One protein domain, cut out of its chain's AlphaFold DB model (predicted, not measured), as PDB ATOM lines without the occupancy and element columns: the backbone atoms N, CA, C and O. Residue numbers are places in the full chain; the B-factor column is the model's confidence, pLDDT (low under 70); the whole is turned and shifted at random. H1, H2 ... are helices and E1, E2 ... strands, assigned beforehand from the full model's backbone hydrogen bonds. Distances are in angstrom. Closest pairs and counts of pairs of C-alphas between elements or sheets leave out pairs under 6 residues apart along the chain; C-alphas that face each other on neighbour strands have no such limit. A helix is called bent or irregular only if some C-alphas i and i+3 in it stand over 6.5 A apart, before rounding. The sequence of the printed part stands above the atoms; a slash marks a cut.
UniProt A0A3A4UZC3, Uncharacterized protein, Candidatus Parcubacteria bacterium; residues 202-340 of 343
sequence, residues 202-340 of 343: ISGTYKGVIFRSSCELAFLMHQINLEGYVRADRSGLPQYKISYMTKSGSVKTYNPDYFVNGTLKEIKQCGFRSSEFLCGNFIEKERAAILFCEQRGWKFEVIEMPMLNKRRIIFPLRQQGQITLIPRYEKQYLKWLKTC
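AT A GLANCE: This is residues 202 to 340 of the 343 residues of an uncharacterized protein of Candidatus Parcubacteria bacterium (UniProt A0A3A4UZC3). Two small sheets, E2 E1 E8 and E5 E6 E7, stand along the longest axis with H1 between them; H3 sits between the second sheet and the hairpin E3 and E4, while H4 and H5 lie at the opposite end, by the first sheet. The 139 printed residues have five named helices and eight named strands, in the order E1 E2 H1 E3 E4 E5 E6 H2 H3 E7 H4 E8 H5, a mixed class. The first sheet is all antiparallel and the second mixed. The whole is compact, with a radius of gyration of the C-alphas of 16.6 A and spans of 50 by 34 by 25 A.

HOW THE PARTS SIT: Start at E1, residues 204 to 206, which forms a hairpin with E2, residues 209 to 211; N 206 and O 209 are 2.8 A apart. On the other side of E1 is E8, residues 323 to 325, antiparallel, with N 205 and O 324 2.8 A apart. H1, residues 214 to 221, is over E2 and E1 at a height over the sheet of 9.0 A. H4, residues 310 to 319, is on the same face, giving two layers, helices on one face of a sheet; its closest C-alphas to E8 are those of Leu 317 and Ile 323, 6.1 A. H5, residues 327 to 340, only grazes this sheet with residues 327 to 333. Next find the hairpin E3, residues 242 to 245, and E4, residues 251 to 254, with N 244 and O 252 2.8 A apart. E5, residues 258 to 260, forms a hairpin with E6, residues 263 to 269; N 265 and O 258 are 2.8 A apart. E7, residues 299 to 305, is parallel to E6, with N 264 and O 299 2.8 A apart. H2, residues 276 to 279, and H3, residues 282 to 294, meet only through their link; E6, H2 H3, E7 is a strand-helix-strand unit, parallel neighbour strands joined through helices, with a right-handed crossover. H3 is over E7 at a height over the sheet of 8.8 A, and H1 is on the other face: three layers, helices on both faces. The C-alphas of Tyr 244 in E3 and Ala 288 in H3 are their closest, 5.6 A apart. In H1 and H3 every O i to N i+4 pair is within hydrogen-bond range, in H4 4 of 6 and in H5 9 of 10; H2 is too short for one.

IN THESE COORDINATES: Find C-alpha 204 at (203.546, 221.717, 196.816), where E1 begins. E6 runs 19.2 A, E7 19.0 A, H3 18.3 A and H5 20.0 A, ending at C-alpha 340 at (208.692, 228.969, 176.962). H4 is only just irregular: C-alphas 312 and 315 are 7.0 A apart.

THE WHOLE: The two farthest C-alphas, of Gln 295 and Thr 339, are 52.7 A apart. The printed part has no cut, and the link from H1 to E3 is long, with 20 residues; in it residues 230 to 231 pair antiparallel with residues 258 to 259 of E5. The mean pLDDT of the printed part is 93.3, and residues 235 to 236 are under 70.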
ATOM      1  N   ILE A 202     207.762 228.702 197.567       93.94
ATOM      2  CA  ILE A 202     207.053 227.788 196.681       93.94
ATOM      3  C   ILE A 202     206.652 226.594 197.532       93.94
ATOM      4  O   ILE A 202     207.429 226.161 198.376       93.94
ATOM      5  N   SER A 203     205.439 226.104 197.337       95.75
ATOM      6  CA  SER A 203     204.900 224.999 198.114       95.75
ATOM      7  C   SER A 203     204.105 224.057 197.227       95.75
ATOM      8  O   SER A 203     203.550 224.462 196.196       95.75
ATOM      9  N   GLY A 204     204.047 222.802 197.639       96.12
ATOM     10  CA  GLY A 204     203.546 221.717 196.816       96.12
ATOM     11  C   GLY A 204     203.703 220.373 197.507       96.12
ATOM     12  O   GLY A 204     203.897 220.322 198.722       96.12
ATOM     13  N   THR A 205     203.637 219.297 196.733       96.19
ATOM     14  CA  THR A 205     203.968 217.948 197.200       96.19
ATOM     15  C   THR A 205     205.010 217.309 196.293       96.19
ATOM     16  O   THR A 205     205.005 217.551 195.087       96.19
ATOM     17  N   TYR A 206     205.913 216.525 196.873       96.44
ATOM     18  CA  TYR A 206     206.903 215.698 196.187       96.44
ATOM     19  C   TYR A 206     206.742 214.273 196.706       96.44
ATOM     20  O   TYR A 206     206.847 214.061 197.914       96.44
ATOM     21  N   LYS A 207     206.421 213.323 195.818       95.06
ATOM     22  CA  LYS A 207     206.151 211.918 196.188       95.06
ATOM     23  C   LYS A 207     205.179 211.783 197.383       95.06
ATOM     24  O   LYS A 207     205.419 211.025 198.313       95.06
ATOM     25  N   GLY A 208     204.109 212.586 197.406       93.06
ATOM     26  CA  GLY A 208     203.107 212.587 198.486       93.06
ATOM     27  C   GLY A 208     203.473 213.392 199.744       93.06
ATOM     28  O   GLY A 208     202.584 213.715 200.534       93.06
ATOM     29  N   VAL A 209     204.732 213.807 199.913       93.38
ATOM     30  CA  VAL A 209     205.180 214.626 201.051       93.38
ATOM     31  C   VAL A 209     205.053 216.113 200.721       93.38
ATOM     32  O   VAL A 209     205.501 216.580 199.676       93.38
ATOM     33  N   ILE A 210     204.423 216.886 201.607       94.00
ATOM     34  CA  ILE A 210     204.153 218.312 201.375       94.00
ATOM     35  C   ILE A 210     205.376 219.164 201.751       94.00
ATOM     36  O   ILE A 210     205.815 219.098 202.894       94.00
ATOM     37  N   PHE A 211     205.805 220.086 200.884       95.38
ATOM     38  CA  PHE A 211     206.838 221.100 201.171       95.38
ATOM     39  C   PHE A 211     206.269 222.536 201.142       95.38
ATOM     40  O   PHE A 211     205.313 222.818 200.411       95.38
ATOM     41  N   ARG A 212     206.835 223.470 201.925       93.88
ATOM     42  CA  ARG A 212     206.456 224.908 201.984       93.88
ATOM     43  C   ARG A 212     207.495 225.870 201.416       93.88
ATOM     44  O   ARG A 212     207.205 227.060 201.228       93.88
ATOM     45  N   SER A 213     208.699 225.380 201.173       95.25
ATOM     46  CA  SER A 213     209.804 226.173 200.659       95.25
ATOM     47  C   SER A 213     210.612 225.394 199.626       95.25
ATOM     48  O   SER A 213     210.549 224.169 199.545       95.25
ATOM     49  N   SER A 214     211.394 226.114 198.820       95.94
ATOM     50  CA  SER A 214     212.321 225.483 197.879       95.94
ATOM     51  C   SER A 214     213.451 224.730 198.588       95.94
ATOM     52  O   SER A 214     213.923 223.740 198.044       95.94
ATOM     53  N   CYS A 215     213.851 225.156 199.792       96.00
ATOM     54  CA  CYS A 215     214.823 224.448 200.631       96.00
ATOM     55  C   CYS A 215     214.264 223.110 201.136       96.00
ATOM     56  O   CYS A 215     214.970 222.112 201.124       96.00
ATOM     57  N   GLU A 216     212.986 223.066 201.525       96.06
ATOM     58  CA  GLU A 216     212.324 221.807 201.882       96.06
ATOM     59  C   GLU A 216     212.215 220.863 200.682       96.06
ATOM     60  O   GLU A 216     212.477 219.675 200.825       96.06
ATOM     61  N   LEU A 217     211.887 221.373 199.489       96.56
ATOM     62  CA  LEU A 217     211.909 220.547 198.280       96.56
ATOM     63  C   LEU A 217     213.320 220.011 197.998       96.56
ATOM     64  O   LEU A 217     213.463 218.827 197.713       96.56
ATOM     65  N   ALA A 218     214.358 220.847 198.126       96.81
ATOM     66  CA  ALA A 218     215.746 220.403 197.992       96.81
ATOM     67  C   ALA A 218     216.071 219.293 198.992       96.81
ATOM     68  O   ALA A 218     216.605 218.264 198.594       96.81
ATOM     69  N   PHE A 219     215.700 219.468 200.262       96.88
ATOM     70  CA  PHE A 219     215.883 218.453 201.293       96.88
ATOM     71  C   PHE A 219     215.239 217.124 200.894       96.88
ATOM     72  O   PHE A 219     215.932 216.110 200.890       96.88
ATOM     73  N   LEU A 220     213.961 217.138 200.498       96.44
ATOM     74  CA  LEU A 220     213.223 215.935 200.097       96.44
ATOM     75  C   LEU A 220     213.824 215.257 198.858       96.44
ATOM     76  O   LEU A 220     213.842 214.033 198.795       96.44
ATOM     77  N   MET A 221     214.348 216.024 197.896       96.19
ATOM     78  CA  MET A 221     215.025 215.476 196.713       96.19
ATOM     79  C   MET A 221     216.333 214.744 197.049       96.19
ATOM     80  O   MET A 221     216.724 213.856 196.299       96.19
ATOM     81  N   HIS A 222     217.007 215.101 198.150       96.00
ATOM     82  CA  HIS A 222     218.224 214.418 198.609       96.00
ATOM     83  C   HIS A 222     217.930 213.153 199.430       96.00
ATOM     84  O   HIS A 222     218.850 212.395 199.720       96.00
ATOM     85  N   GLN A 223     216.677 212.923 199.835       93.69
ATOM     86  CA  GLN A 223     216.320 211.729 200.600       93.69
ATOM     87  C   GLN A 223     216.001 210.573 199.653       93.69
ATOM     88  O   GLN A 223     215.158 210.693 198.763       93.69
ATOM     89  N   ILE A 224     216.671 209.439 199.867       82.44
ATOM     90  CA  ILE A 224     216.498 208.227 199.055       82.44
ATOM     91  C   ILE A 224     215.154 207.561 199.375       82.44
ATOM     92  O   ILE A 224     214.424 207.184 198.460       82.44
ATOM     93  N   ASN A 225     214.804 207.478 200.664       89.19
ATOM     94  CA  ASN A 225     213.538 206.932 201.142       89.19
ATOM     95  C   ASN A 225     212.763 207.998 201.938       89.19
ATOM     96  O   ASN A 225     213.309 208.616 202.850       89.19
ATOM     97  N   LEU A 226     211.500 208.222 201.564       88.50
ATOM     98  CA  LEU A 226     210.581 209.149 202.236       88.50
ATOM     99  C   LEU A 226     209.592 208.435 203.172       88.50
ATOM    100  O   LEU A 226     208.747 209.090 203.788       88.50
ATOM    101  N   GLU A 227     209.675 207.111 203.299       88.62
ATOM    102  CA  GLU A 227     208.906 206.353 204.284       88.62
ATOM    103  C   GLU A 227     209.226 206.842 205.703       88.62
ATOM    104  O   GLU A 227     210.376 207.099 206.060       88.62
ATOM    105  N   GLY A 228     208.181 207.037 206.511       86.00
ATOM    106  CA  GLY A 228     208.307 207.540 207.881       86.00
ATOM    107  C   GLY A 228     208.438 209.062 208.015       86.00
ATOM    108  O   GLY A 228     208.490 209.559 209.141       86.00
ATOM    109  N   TYR A 229     208.442 209.828 206.917       90.06
ATOM    110  CA  TYR A 229     208.447 211.291 206.997       90.06
ATOM    111  C   TYR A 229     207.088 211.822 207.442       90.06
ATOM    112  O   TYR A 229     206.132 211.900 206.667       90.06
ATOM    113  N   VAL A 230     207.023 212.270 208.694       88.56
ATOM    114  CA  VAL A 230     205.851 212.947 209.243       88.56
ATOM    115  C   VAL A 230     206.125 214.438 209.281       88.56
ATOM    116  O   VAL A 230     207.131 214.905 209.813       88.56
ATOM    117  N   ARG A 231     205.213 215.222 208.718       89.81
ATOM    118  CA  ARG A 231     205.326 216.674 208.769       89.81
ATOM    119  C   ARG A 231     204.850 217.175 210.129       89.81
ATOM    120  O   ARG A 231     203.669 217.057 210.455       89.81
ATOM    121  N   ALA A 232     205.760 217.747 210.909       83.31
ATOM    122  CA  ALA A 232     205.490 218.119 212.297       83.31
ATOM    123  C   ALA A 232     204.552 219.338 212.423       83.31
ATOM    124  O   ALA A 232     203.935 219.554 213.465       83.31
ATOM    125  N   ASP A 233     204.379 220.116 211.351       74.62
ATOM    126  CA  ASP A 233     203.525 221.305 211.339       74.62
ATOM    127  C   ASP A 233     202.053 221.050 210.969       74.62
ATOM    128  O   ASP A 233     201.290 222.024 210.943       74.62
ATOM    129  N   ARG A 234     201.650 219.808 210.639       75.06
ATOM    130  CA  ARG A 234     200.317 219.504 210.090       75.06
ATOM    131  C   ARG A 234     199.239 219.665 211.175       75.06
ATOM    132  O   ARG A 234     198.843 218.731 211.856       75.06
ATOM    133  N   SER A 235     198.861 220.930 211.359       47.16
ATOM    134  CA  SER A 235     197.649 221.513 211.943       47.16
ATOM    135  C   SER A 235     196.966 220.745 213.074       47.16
ATOM    136  O   SER A 235     195.760 220.524 213.012       47.16
ATOM    137  N   GLY A 236     197.703 220.420 214.134       54.81
ATOM    138  CA  GLY A 236     197.067 220.080 215.407       54.81
ATOM    139  C   GLY A 236     197.550 218.817 216.084       54.81
ATOM    140  O   GLY A 236     196.852 218.355 216.970       54.81
ATOM    141  N   LEU A 237     198.716 218.280 215.726       71.56
ATOM    142  CA  LEU A 237     199.397 217.312 216.582       71.56
ATOM    143  C   LEU A 237     200.118 218.078 217.705       71.56
ATOM    144  O   LEU A 237     201.205 218.615 217.469       71.56
ATOM    145  N   PRO A 238     199.529 218.204 218.916       78.31
ATOM    146  CA  PRO A 238     200.140 218.956 220.012       78.31
ATOM    147  C   PRO A 238     201.503 218.382 220.415       78.31
ATOM    148  O   PRO A 238     202.312 219.103 220.994       78.31
ATOM    149  N   GLN A 239     201.790 217.127 220.053       89.31
ATOM    150  CA  GLN A 239     203.029 216.431 220.392       89.31
ATOM    151  C   GLN A 239     204.305 217.007 219.764       89.31
ATOM    152  O   GLN A 239     205.381 216.596 220.175       89.31
ATOM    153  N   TYR A 240     204.216 217.920 218.788       91.06
ATOM    154  CA  TYR A 240     205.389 218.559 218.162       91.06
ATOM    155  C   TYR A 240     205.462 220.067 218.412       91.06
ATOM    156  O   TYR A 240     206.314 220.756 217.849       91.06
ATOM    157  N   LYS A 241     204.548 220.606 219.226       94.94
ATOM    158  CA  LYS A 241     204.470 222.038 219.495       94.94
ATOM    159  C   LYS A 241     205.487 222.417 220.567       94.94
ATOM    160  O   LYS A 241     205.324 222.071 221.733       94.94
ATOM    161  N   ILE A 242     206.507 223.173 220.175       95.69
ATOM    162  CA  ILE A 242     207.616 223.555 221.051       95.69
ATOM    163  C   ILE A 242     207.405 224.992 221.522       95.69
ATOM    164  O   ILE A 242     207.360 225.928 220.714       95.69
ATOM    165  N   SER A 243     207.265 225.172 222.834       96.94
ATOM    166  CA  SER A 243     207.222 226.487 223.476       96.94
ATOM    167  C   SER A 243     208.635 227.025 223.681       96.94
ATOM    168  O   SER A 243     209.514 226.300 224.129       96.94
ATOM    169  N   TYR A 244     208.852 228.302 223.378       97.44
ATOM    170  CA  TYR A 244     210.136 228.972 223.561       97.44
ATOM    171  C   TYR A 244     209.936 230.425 224.007       97.44
ATOM    172  O   TYR A 244     208.938 231.071 223.669       97.44
ATOM    173  N   MET A 245     210.893 230.951 224.769       97.31
ATOM    174  CA  MET A 245     210.906 232.348 225.196       97.31
ATOM    175  C   MET A 245     211.707 233.182 224.195       97.31
ATOM    176  O   MET A 245     212.827 232.838 223.838       97.31
ATOM    177  N   THR A 246     211.123 234.270 223.702       95.38
ATOM    178  CA  THR A 246     211.824 235.220 222.818       95.38
ATOM    179  C   THR A 246     212.777 236.122 223.604       95.38
ATOM    180  O   THR A 246     212.603 236.294 224.808       95.38
ATOM    181  N   LYS A 247     213.707 236.807 222.918       91.94
ATOM    182  CA  LYS A 247     214.601 237.814 223.537       91.94
ATOM    183  C   LYS A 247     213.862 238.928 224.292       91.94
ATOM    184  O   LYS A 247     214.424 239.542 225.185       91.94
ATOM    185  N   SER A 248     212.600 239.196 223.942       93.38
ATOM    186  CA  SER A 248     211.747 240.175 224.626       93.38
ATOM    187  C   SER A 248     210.967 239.600 225.817       93.38
ATOM    188  O   SER A 248     210.033 240.244 226.286       93.38
ATOM    189  N   GLY A 249     211.253 238.366 226.244       95.19
ATOM    190  CA  GLY A 249     210.562 237.679 227.342       95.19
ATOM    191  C   GLY A 249     209.178 237.121 226.987       95.19
ATOM    192  O   GLY A 249     208.524 236.496 227.815       95.19
ATOM    193  N   SER A 250     208.696 237.309 225.756       95.50
ATOM    194  CA  SER A 250     207.387 236.788 225.344       95.50
ATOM    195  C   SER A 250     207.476 235.297 225.019       95.50
ATOM    196  O   SER A 250     208.353 234.897 224.246       95.50
ATOM    197  N   VAL A 251     206.543 234.497 225.538       97.19
ATOM    198  CA  VAL A 251     206.418 233.069 225.208       97.19
ATOM    199  C   VAL A 251     205.752 232.912 223.842       97.19
ATOM    200  O   VAL A 251     204.722 233.528 223.554       97.19
ATOM    201  N   LYS A 252     206.348 232.093 222.979       96.62
ATOM    202  CA  LYS A 252     205.816 231.729 221.662       96.62
ATOM    203  C   LYS A 252     205.900 230.225 221.468       96.62
ATOM    204  O   LYS A 252     206.598 229.534 222.196       96.62
ATOM    205  N   THR A 253     205.205 229.729 220.455       95.50
ATOM    206  CA  THR A 253     205.276 228.326 220.052       95.50
ATOM    207  C   THR A 253     205.690 228.215 218.599       95.50
ATOM    208  O   THR A 253     205.293 229.058 217.788       95.50
ATOM    209  N   TYR A 254     206.438 227.177 218.252       94.81
ATOM    210  CA  TYR A 254     206.704 226.827 216.863       94.81
ATOM    211  C   TYR A 254     206.639 225.311 216.659       94.81
ATOM    212  O   TYR A 254     206.707 224.551 217.621       94.81
ATOM    213  N   ASN A 255     206.478 224.907 215.400       94.38
ATOM    214  CA  ASN A 255     206.523 223.511 214.982       94.38
ATOM    215  C   ASN A 255     207.716 223.356 214.032       94.38
ATOM    216  O   ASN A 255     207.846 224.203 213.136       94.38
ATOM    217  N   PRO A 256     208.555 222.324 214.212       95.50
ATOM    218  CA  PRO A 256     209.613 222.011 213.263       95.50
ATOM    219  C   PRO A 256     209.030 221.529 211.926       95.50
ATOM    220  O   PRO A 256     207.821 221.297 211.809       95.50
ATOM    221  N   ASP A 257     209.870 221.403 210.901       95.25
ATOM    222  CA  ASP A 257     209.403 221.032 209.561       95.25
ATOM    223  C   ASP A 257     209.045 219.538 209.460       95.25
ATOM    224  O   ASP A 257     207.919 219.198 209.080       95.25
ATOM    225  N   TYR A 258     209.955 218.643 209.856       95.50
ATOM    226  CA  TYR A 258     209.776 217.190 209.725       95.50
ATOM    227  C   TYR A 258     210.139 216.434 211.005       95.50
ATOM    228  O   TYR A 258     210.973 216.876 211.791       95.50
ATOM    229  N   PHE A 259     209.537 215.264 211.182       94.69
ATOM    230  CA  PHE A 259     209.911 214.249 212.159       94.69
ATOM    231  C   PHE A 259     210.148 212.929 211.424       94.69
ATOM    232  O   PHE A 259     209.289 212.490 210.657       94.69
ATOM    233  N   VAL A 260     211.320 212.329 211.630       94.25
ATOM    234  CA  VAL A 260     211.764 211.122 210.920       94.25
ATOM    235  C   VAL A 260     212.601 210.279 211.870       94.25
ATOM    236  O   VAL A 260     213.611 210.767 212.371       94.25
ATOM    237  N   ASN A 261     212.207 209.026 212.109       94.12
ATOM    238  CA  ASN A 261     212.989 208.043 212.876       94.12
ATOM    239  C   ASN A 261     213.498 208.563 214.236       94.12
ATOM    240  O   ASN A 261     214.664 208.392 214.578       94.12
ATOM    241  N   GLY A 262     212.637 209.244 215.001       95.06
ATOM    242  CA  GLY A 262     213.018 209.813 216.301       95.06
ATOM    243  C   GLY A 262     213.794 211.133 216.225       95.06
ATOM    244  O   GLY A 262     214.221 211.642 217.256       95.06
ATOM    245  N   THR A 263     213.952 211.720 215.037       96.62
ATOM    246  CA  THR A 263     214.668 212.985 214.832       96.62
ATOM    247  C   THR A 263     213.732 214.071 214.302       96.62
ATOM    248  O   THR A 263     213.136 213.927 213.233       96.62
ATOM    249  N   LEU A 264     213.628 215.191 215.020       96.69
ATOM    250  CA  LEU A 264     213.016 216.424 214.532       96.69
ATOM    251  C   LEU A 264     214.021 217.185 213.660       96.69
ATOM    252  O   LEU A 264     215.120 217.512 214.101       96.69
ATOM    253  N   LYS A 265     213.630 217.477 212.421       97.00
ATOM    254  CA  LYS A 265     214.451 218.162 211.421       97.00
ATOM    255  C   LYS A 265     213.850 219.526 211.092       97.00
ATOM    256  O   LYS A 265     212.684 219.626 210.705       97.00
ATOM    257  N   GLU A 266     214.660 220.568 211.216       97.25
ATOM    258  CA  GLU A 266     214.322 221.949 210.865       97.25
ATOM    259  C   GLU A 266     215.121 222.369 209.629       97.25
ATOM    260  O   GLU A 266     216.353 222.394 209.658       97.25
ATOM    261  N   ILE A 267     214.436 222.720 208.538       97.00
ATOM    262  CA  ILE A 267     215.089 223.046 207.268       97.00
ATOM    263  C   ILE A 267     215.299 224.559 207.164       97.00
ATOM    264  O   ILE A 267     214.404 225.379 207.417       97.00
ATOM    265  N   LYS A 268     216.513 224.962 206.791       95.56
ATOM    266  CA  LYS A 268     216.918 226.363 206.627       95.56
ATOM    267  C   LYS A 268     217.658 226.566 205.313       95.56
ATOM    268  O   LYS A 268     218.043 225.618 204.642       95.56
ATOM    269  N   GLN A 269     217.807 227.822 204.909       94.94
ATOM    270  CA  GLN A 269     218.608 228.175 203.739       94.94
ATOM    271  C   GLN A 269     220.106 228.092 204.079       94.94
ATOM    272  O   GLN A 269     220.479 228.396 205.205       94.94
ATOM    273  N   CYS A 270     220.968 227.737 203.123       95.12
ATOM    274  CA  CYS A 270     222.424 227.835 203.304       95.12
ATOM    275  C   CYS A 270     222.874 229.238 203.742       95.12
ATOM    276  O   CYS A 270     222.420 230.244 203.185       95.12
ATOM    277  N   GLY A 271     223.784 229.291 204.717       92.06
ATOM    278  CA  GLY A 271     224.266 230.538 205.316       92.06
ATOM    279  C   GLY A 271     223.259 231.167 206.281       92.06
ATOM    280  O   GLY A 271     223.360 232.348 206.611       92.06
ATOM    281  N   PHE A 272     222.256 230.406 206.727       92.50
ATOM    282  CA  PHE A 272     221.270 230.915 207.672       92.50
ATOM    283  C   PHE A 272     221.917 231.232 209.022       92.50
ATOM    284  O   PHE A 272     221.650 232.299 209.578       92.50
ATOM    285  N   ARG A 273     222.809 230.365 209.523       91.31
ATOM    286  CA  ARG A 273     223.512 230.606 210.796       91.31
ATOM    287  C   ARG A 273     224.452 231.809 210.765       91.31
ATOM    288  O   ARG A 273     224.590 232.477 211.783       91.31
ATOM    289  N   SER A 274     225.070 232.105 209.622       90.25
ATOM    290  CA  SER A 274     225.995 233.240 209.491       90.25
ATOM    291  C   SER A 274     225.283 234.589 209.358       90.25
ATOM    292  O   SER A 274     225.903 235.636 209.528       90.25
ATOM    293  N   SER A 275     223.976 234.597 209.084       88.25
ATOM    294  CA  SER A 275     223.202 235.826 208.950       88.25
ATOM    295  C   SER A 275     222.543 236.220 210.270       88.25
ATOM    296  O   SER A 275     221.483 235.709 210.634       88.25
ATOM    297  N   GLU A 276     223.112 237.217 210.951       83.69
ATOM    298  CA  GLU A 276     222.545 237.776 212.188       83.69
ATOM    299  C   GLU A 276     221.087 238.247 212.000       83.69
ATOM    300  O   GLU A 276     220.228 238.042 212.860       83.69
ATOM    301  N   PHE A 277     220.772 238.796 210.820       76.25
ATOM    302  CA  PHE A 277     219.425 239.250 210.473       76.25
ATOM    303  C   PHE A 277     218.414 238.100 210.335       76.25
ATOM    304  O   PHE A 277     217.264 238.233 210.759       76.25
ATOM    305  N   LEU A 278     218.817 236.971 209.742       75.44
ATOM    306  CA  LEU A 278     217.935 235.814 209.554       75.44
ATOM    307  C   LEU A 278     217.812 234.975 210.832       75.44
ATOM    308  O   LEU A 278     216.750 234.402 211.088       75.44
ATOM    309  N   CYS A 279     218.863 234.960 211.655       80.00
ATOM    310  CA  CYS A 279     218.950 234.158 212.870       80.00
ATOM    311  C   CYS A 279     218.070 234.687 214.021       80.00
ATOM    312  O   CYS A 279     217.767 233.938 214.940       80.00
ATOM    313  N   GLY A 280     217.568 235.927 213.952       84.56
ATOM    314  CA  GLY A 280     216.458 236.468 214.755       84.56
ATOM    315  C   GLY A 280     216.222 235.833 216.141       84.56
ATOM    316  O   GLY A 280     217.011 236.033 217.060       84.56
ATOM    317  N   ASN A 281     215.097 235.109 216.276       91.06
ATOM    318  CA  ASN A 281     214.750 234.303 217.463       91.06
ATOM    319  C   ASN A 281     215.029 232.794 217.257       91.06
ATOM    320  O   ASN A 281     214.311 231.949 217.791       91.06
ATOM    321  N   PHE A 282     215.916 232.435 216.331       94.56
ATOM    322  CA  PHE A 282     216.166 231.041 215.973       94.56
ATOM    323  C   PHE A 282     216.987 230.320 217.034       94.56
ATOM    324  O   PHE A 282     216.676 229.177 217.334       94.56
ATOM    325  N   ILE A 283     217.964 230.994 217.639       94.38
ATOM    326  CA  ILE A 283     218.791 230.417 218.707       94.38
ATOM    327  C   ILE A 283     217.906 229.953 219.871       94.38
ATOM    328  O   ILE A 283     218.076 228.858 220.397       94.38
ATOM    329  N   GLU A 284     216.911 230.756 220.246       96.12
ATOM    330  CA  GLU A 284     215.958 230.430 221.306       96.12
ATOM    331  C   GLU A 284     215.045 229.263 220.914       96.12
ATOM    332  O   GLU A 284     214.721 228.430 221.757       96.12
ATOM    333  N   LYS A 285     214.654 229.180 219.634       95.94
ATOM    334  CA  LYS A 285     213.893 228.038 219.110       95.94
ATOM    335  C   LYS A 285     214.713 226.760 219.154       95.94
ATOM    336  O   LYS A 285     214.229 225.772 219.678       95.94
ATOM    337  N   GLU A 286     215.936 226.799 218.636       96.81
ATOM    338  CA  GLU A 286     216.857 225.665 218.588       96.81
ATOM    339  C   GLU A 286     217.130 225.117 219.991       96.81
ATOM    340  O   GLU A 286     216.950 223.924 220.220       96.81
ATOM    341  N   ARG A 287     217.448 225.987 220.958       97.12
ATOM    342  CA  ARG A 287     217.627 225.583 222.362       97.12
ATOM    343  C   ARG A 287     216.378 224.914 222.934       97.12
ATOM    344  O   ARG A 287     216.478 223.858 223.550       97.12
ATOM    345  N   ALA A 288     215.203 225.505 222.716       97.75
ATOM    346  CA  ALA A 288     213.947 224.919 223.177       97.75
ATOM    347  C   ALA A 288     213.653 223.570 222.502       97.75
ATOM    348  O   ALA A 288     213.127 222.670 223.149       97.75
ATOM    349  N   ALA A 289     214.012 223.414 221.226       97.50
ATOM    350  CA  ALA A 289     213.862 222.166 220.487       97.50
ATOM    351  C   ALA A 289     214.724 221.045 221.049       97.50
ATOM    352  O   ALA A 289     214.232 219.933 221.205       97.50
ATOM    353  N   ILE A 290     215.991 221.343 221.342       98.06
ATOM    354  CA  ILE A 290     216.943 220.376 221.891       98.06
ATOM    355  C   ILE A 290     216.409 219.847 223.223       98.06
ATOM    356  O   ILE A 290     216.179 218.647 223.342       98.06
ATOM    357  N   LEU A 291     216.060 220.744 224.153       98.00
ATOM    358  CA  LEU A 291     215.480 220.369 225.449       98.00
ATOM    359  C   LEU A 291     214.181 219.564 225.294       98.00
ATOM    360  O   LEU A 291     213.945 218.582 225.994       98.00
ATOM    361  N   PHE A 292     213.325 219.971 224.356       97.38
ATOM    362  CA  PHE A 292     212.077 219.272 224.064       97.38
ATOM    363  C   PHE A 292     212.302 217.844 223.540       97.38
ATOM    364  O   PHE A 292     211.516 216.945 223.860       97.38
ATOM    365  N   CYS A 293     213.349 217.648 222.732       97.12
ATOM    366  CA  CYS A 293     213.739 216.353 222.183       97.12
ATOM    367  C   CYS A 293     214.388 215.456 223.242       97.12
ATOM    368  O   CYS A 293     214.011 214.292 223.342       97.12
ATOM    369  N   GLU A 294     215.287 215.996 224.069       97.69
ATOM    370  CA  GLU A 294     215.967 215.266 225.151       97.69
ATOM    371  C   GLU A 294     214.966 214.622 226.114       97.69
ATOM    372  O   GLU A 294     215.062 213.432 226.408       97.69
ATOM    373  N   GLN A 295     213.924 215.362 226.507       97.75
ATOM    374  CA  GLN A 295     212.846 214.857 227.369       97.75
ATOM    375  C   GLN A 295     212.076 213.660 226.783       97.75
ATOM    376  O   GLN A 295     211.360 212.977 227.509       97.75
ATOM    377  N   ARG A 296     212.170 213.430 225.470       97.12
ATOM    378  CA  ARG A 296     211.437 212.383 224.739       97.12
ATOM    379  C   ARG A 296     212.350 211.304 224.163       97.12
ATOM    380  O   ARG A 296     211.861 210.425 223.459       97.12
ATOM    381  N   GLY A 297     213.659 211.384 224.411       97.12
ATOM    382  CA  GLY A 297     214.642 210.519 223.754       97.12
ATOM    383  C   GLY A 297     214.711 210.730 222.236       97.12
ATOM    384  O   GLY A 297     215.027 209.804 221.493       97.12
ATOM    385  N   TRP A 298     214.367 211.927 221.755       97.62
ATOM    386  CA  TRP A 298     214.449 212.312 220.345       97.62
ATOM    387  C   TRP A 298     215.734 213.096 220.065       97.62
ATOM    388  O   TRP A 298     216.389 213.599 220.977       97.62
ATOM    389  N   LYS A 299     216.074 213.257 218.783       98.00
ATOM    390  CA  LYS A 299     217.165 214.130 218.318       98.00
ATOM    391  C   LYS A 299     216.611 215.368 217.620       98.00
ATOM    392  O   LYS A 299     215.552 215.303 217.001       98.00
ATOM    393  N   PHE A 300     217.333 216.483 217.679       98.00
ATOM    394  CA  PHE A 300     217.019 217.690 216.912       98.00
ATOM    395  C   PHE A 300     218.156 218.014 215.946       98.00
ATOM    396  O   PHE A 300     219.311 218.086 216.355       98.00
ATOM    397  N   GLU A 301     217.829 218.243 214.678       97.69
ATOM    398  CA  GLU A 301     218.797 218.575 213.635       97.69
ATOM    399  C   GLU A 301     218.341 219.791 212.830       97.69
ATOM    400  O   GLU A 301     217.214 219.856 212.332       97.69
ATOM    401  N   VAL A 302     219.254 220.741 212.640       97.25
ATOM    402  CA  VAL A 302     219.065 221.864 211.718       97.25
ATOM    403  C   VAL A 302     219.802 221.547 210.429       97.25
ATOM    404  O   VAL A 302     221.017 221.362 210.441       97.25
ATOM    405  N   ILE A 303     219.076 221.516 209.318       97.44
ATOM    406  CA  ILE A 303     219.624 221.160 208.010       97.44
ATOM    407  C   ILE A 303     219.560 222.385 207.105       97.44
ATOM    408  O   ILE A 303     218.484 222.919 206.829       97.44
ATOM    409  N   GLU A 304     220.716 222.832 206.626       96.25
ATOM    410  CA  GLU A 304     220.802 223.920 205.659       96.25
ATOM    411  C   GLU A 304     220.764 223.383 204.224       96.25
ATOM    412  O   GLU A 304     221.498 222.466 203.868       96.25
ATOM    413  N   MET A 305     219.901 223.964 203.392       96.94
ATOM    414  CA  MET A 305     219.671 223.555 202.008       96.94
ATOM    415  C   MET A 305     219.696 224.752 201.057       96.94
ATOM    416  O   MET A 305     219.198 225.836 201.398       96.94
ATOM    417  N   PRO A 306     220.222 224.587 199.831       95.56
ATOM    418  CA  PRO A 306     220.231 225.656 198.848       95.56
ATOM    419  C   PRO A 306     218.805 225.964 198.376       95.56
ATOM    420  O   PRO A 306     217.945 225.089 198.259       95.56
ATOM    421  N   MET A 307     218.543 227.231 198.053       94.62
ATOM    422  CA  MET A 307     217.274 227.601 197.429       94.62
ATOM    423  C   MET A 307     217.243 227.132 195.974       94.62
ATOM    424  O   MET A 307     218.020 227.603 195.145       94.62
ATOM    425  N   LEU A 308     216.276 226.282 195.631       94.88
ATOM    426  CA  LEU A 308     216.057 225.886 194.241       94.88
ATOM    427  C   LEU A 308     215.477 227.040 193.412       94.88
ATOM    428  O   LEU A 308     214.536 227.730 193.821       94.88
ATOM    429  N   ASN A 309     216.012 227.226 192.204       94.38
ATOM    430  CA  ASN A 309     215.502 228.206 191.252       94.38
ATOM    431  C   ASN A 309     214.195 227.706 190.613       94.38
ATOM    432  O   ASN A 309     214.143 226.614 190.046       94.38
ATOM    433  N   LYS A 310     213.145 228.539 190.646       94.88
ATOM    434  CA  LYS A 310     211.818 228.176 190.127       94.88
ATOM    435  C   LYS A 310     211.842 227.778 188.653       94.88
ATOM    436  O   LYS A 310     211.313 226.733 188.308       94.88
ATOM    437  N   ARG A 311     212.450 228.602 187.796       94.00
ATOM    438  CA  ARG A 311     212.430 228.404 186.340       94.00
ATOM    439  C   ARG A 311     213.389 227.313 185.885       94.00
ATOM    440  O   ARG A 311     213.077 226.611 184.938       94.00
ATOM    441  N   ARG A 312     214.546 227.193 186.546       94.62
ATOM    442  CA  ARG A 312     215.591 226.237 186.146       94.62
ATOM    443  C   ARG A 312     215.383 224.830 186.696       94.62
ATOM    444  O   ARG A 312     215.852 223.895 186.071       94.62
ATOM    445  N   ILE A 313     214.745 224.682 187.859       96.31
ATOM    446  CA  ILE A 313     214.645 223.386 188.552       96.31
ATOM    447  C   ILE A 313     213.183 223.035 188.824       96.31
ATOM    448  O   ILE A 313     212.683 222.027 188.347       96.31
ATOM    449  N   ILE A 314     212.458 223.885 189.555       96.88
ATOM    450  CA  ILE A 314     211.158 223.489 190.125       96.88
ATOM    451  C   ILE A 314     210.066 223.332 189.062       96.88
ATOM    452  O   ILE A 314     209.289 222.384 189.102       96.88
ATOM    453  N   PHE A 315     209.980 224.252 188.104       96.81
ATOM    454  CA  PHE A 315     209.008 224.162 187.017       96.81
ATOM    455  C   PHE A 315     209.284 222.994 186.060       96.81
ATOM    456  O   PHE A 315     208.323 222.295 185.740       96.81
ATOM    457  N   PRO A 316     210.544 222.690 185.691       97.31
ATOM    458  CA  PRO A 316     210.880 221.421 185.047       97.31
ATOM    459  C   PRO A 316     210.426 220.182 185.836       97.31
ATOM    460  O   PRO A 316     209.766 219.319 185.266       97.31
ATOM    461  N   LEU A 317     210.664 220.118 187.155       97.38
ATOM    462  CA  LEU A 317     210.183 218.999 187.991       97.38
ATOM    463  C   LEU A 317     208.652 218.869 187.965       97.38
ATOM    464  O   LEU A 317     208.110 217.765 187.914       97.38
ATOM    465  N   ARG A 318     207.938 220.003 187.981       97.62
ATOM    466  CA  ARG A 318     206.474 220.030 187.856       97.62
ATOM    467  C   ARG A 318     206.016 219.532 186.484       97.62
ATOM    468  O   ARG A 318     205.031 218.799 186.420       97.62
ATOM    469  N   GLN A 319     206.711 219.920 185.416       97.44
ATOM    470  CA  GLN A 319     206.432 219.490 184.043       97.44
ATOM    471  C   GLN A 319     206.642 217.983 183.860       97.44
ATOM    472  O   GLN A 319     205.847 217.340 183.189       97.44
ATOM    473  N   GLN A 320     207.653 217.417 184.522       97.69
ATOM    474  CA  GLN A 320     207.917 215.974 184.571       97.69
ATOM    475  C   GLN A 320     206.937 215.198 185.471       97.69
ATOM    476  O   GLN A 320     207.075 213.990 185.625       97.69
ATOM    477  N   GLY A 321     205.982 215.872 186.123       97.25
ATOM    478  CA  GLY A 321     205.031 215.235 187.038       97.25
ATOM    479  C   GLY A 321     205.629 214.776 188.374       97.25
ATOM    480  O   GLY A 321     204.940 214.119 189.146       97.25
ATOM    481  N   GLN A 322     206.879 215.138 188.691       97.31
ATOM    482  CA  GLN A 322     207.542 214.712 189.933       97.31
ATOM    483  C   GLN A 322     207.031 215.453 191.175       97.31
ATOM    484  O   GLN A 322     207.117 214.946 192.294       97.31
ATOM    485  N   ILE A 323     206.514 216.668 190.984       97.88
ATOM    486  CA  ILE A 323     205.878 217.459 192.038       97.88
ATOM    487  C   ILE A 323     204.489 217.916 191.615       97.88
ATOM    488  O   ILE A 323     204.229 218.154 190.437       97.88
ATOM    489  N   THR A 324     203.632 218.163 192.600       97.75
ATOM    490  CA  THR A 324     202.425 218.977 192.426       97.75
ATOM    491  C   THR A 324     202.618 220.317 193.121       97.75
ATOM    492  O   THR A 324     203.290 220.404 194.147       97.75
ATOM    493  N   LEU A 325     202.060 221.391 192.568       97.19
ATOM    494  CA  LEU A 325     202.124 222.721 193.169       97.19
ATOM    495  C   LEU A 325     200.747 223.123 193.694       97.19
ATOM    496  O   LEU A 325     199.721 222.783 193.107       97.19
ATOM    497  N   ILE A 326     200.704 223.902 194.778       95.19
ATOM    498  CA  ILE A 326     199.426 224.486 195.219       95.19
ATOM    499  C   ILE A 326     198.908 225.498 194.173       95.19
ATOM    500  O   ILE A 326     199.720 226.093 193.449       95.19
ATOM    501  N   PRO A 327     197.594 225.810 194.132       95.38
ATOM    502  CA  PRO A 327     196.994 226.610 193.056       95.38
ATOM    503  C   PRO A 327     197.672 227.962 192.788       95.38
ATOM    504  O   PRO A 327     197.748 228.424 191.650       95.38
ATOM    505  N   ARG A 328     198.208 228.610 193.833       93.50
ATOM    506  CA  ARG A 328     198.962 229.866 193.698       93.50
ATOM    507  C   ARG A 328     200.206 229.712 192.814       93.50
ATOM    508  O   ARG A 328     200.490 230.613 192.024       93.50
ATOM    509  N   TYR A 329     200.967 228.633 192.986       94.94
ATOM    510  CA  TYR A 329     202.209 228.391 192.244       94.94
ATOM    511  C   TYR A 329     201.953 227.684 190.917       94.94
ATOM    512  O   TYR A 329     202.674 227.959 189.964       94.94
ATOM    513  N   GLU A 330     200.877 226.906 190.814       97.06
ATOM    514  CA  GLU A 330     200.425 226.333 189.543       97.06
ATOM    515  C   GLU A 330     200.135 227.435 188.508       97.06
ATOM    516  O   GLU A 330     200.609 227.385 187.377       97.06
ATOM    517  N   LYS A 331     199.487 228.535 188.918       95.38
ATOM    518  CA  LYS A 331     199.299 229.714 188.049       95.38
ATOM    519  C   LYS A 331     200.622 230.328 187.571       95.38
ATOM    520  O   LYS A 331     200.701 230.815 186.444       95.38
ATOM    521  N   GLN A 332     201.653 230.341 188.422       94.38
ATOM    522  CA  GLN A 332     202.979 230.850 188.044       94.38
ATOM    523  C   GLN A 332     203.669 229.911 187.050       94.38
ATOM    524  O   GLN A 332     204.268 230.399 186.093       94.38
ATOM    525  N   TYR A 333     203.544 228.600 187.260       96.31
ATOM    526  CA  TYR A 333     204.031 227.567 186.350       96.31
ATOM    527  C   TYR A 333     203.376 227.687 184.966       96.31
ATOM    528  O   TYR A 333     204.086 227.825 183.977       96.31
ATOM    529  N   LEU A 334     202.044 227.778 184.889       96.81
ATOM    530  CA  LEU A 334     201.324 227.939 183.617       96.81
ATOM    531  C   LEU A 334     201.723 229.219 182.870       96.81
ATOM    532  O   LEU A 334     201.825 229.227 181.645       96.81
ATOM    533  N   LYS A 335     201.980 230.318 183.594       95.38
ATOM    534  CA  LYS A 335     202.493 231.553 182.983       95.38
ATOM    535  C   LYS A 335     203.901 231.360 182.416       95.38
ATOM    536  O   LYS A 335     204.182 231.872 181.339       95.38
ATOM    537  N   TRP A 336     204.773 230.659 183.140       95.44
ATOM    538  CA  TRP A 336     206.118 230.333 182.672       95.44
ATOM    539  C   TRP A 336     206.088 229.407 181.449       95.44
ATOM    540  O   TRP A 336     206.786 229.675 180.475       95.44
ATOM    541  N   LEU A 337     205.208 228.407 181.439       96.75
ATOM    542  CA  LEU A 337     205.040 227.496 180.308       96.75
ATOM    543  C   LEU A 337     204.661 228.254 179.025       96.75
ATOM    544  O   LEU A 337     205.291 228.067 177.990       96.75
ATOM    545  N   LYS A 338     203.719 229.205 179.116       96.94
ATOM    546  CA  LYS A 338     203.358 230.090 177.992       96.94
ATOM    547  C   LYS A 338     204.537 230.918 177.474       96.94
ATOM    548  O   LYS A 338     204.596 231.196 176.286       96.94
ATOM    549  N   THR A 339     205.458 231.334 178.348       95.00
ATOM    550  CA  THR A 339     206.651 232.081 177.913       95.00
ATOM    551  C   THR A 339     207.698 231.201 177.244       95.00
ATOM    552  O   THR A 339     208.427 231.715 176.412       95.00
ATOM    553  N   CYS A 340     207.763 229.912 177.585       92.12
ATOM    554  CA  CYS A 340     208.692 228.969 176.962       92.12
ATOM    555  C   CYS A 340     208.214 228.471 175.594       92.12
ATOM    556  O   CYS A 340     209.051 228.151 174.774       92.12
TER     557      CYS A 340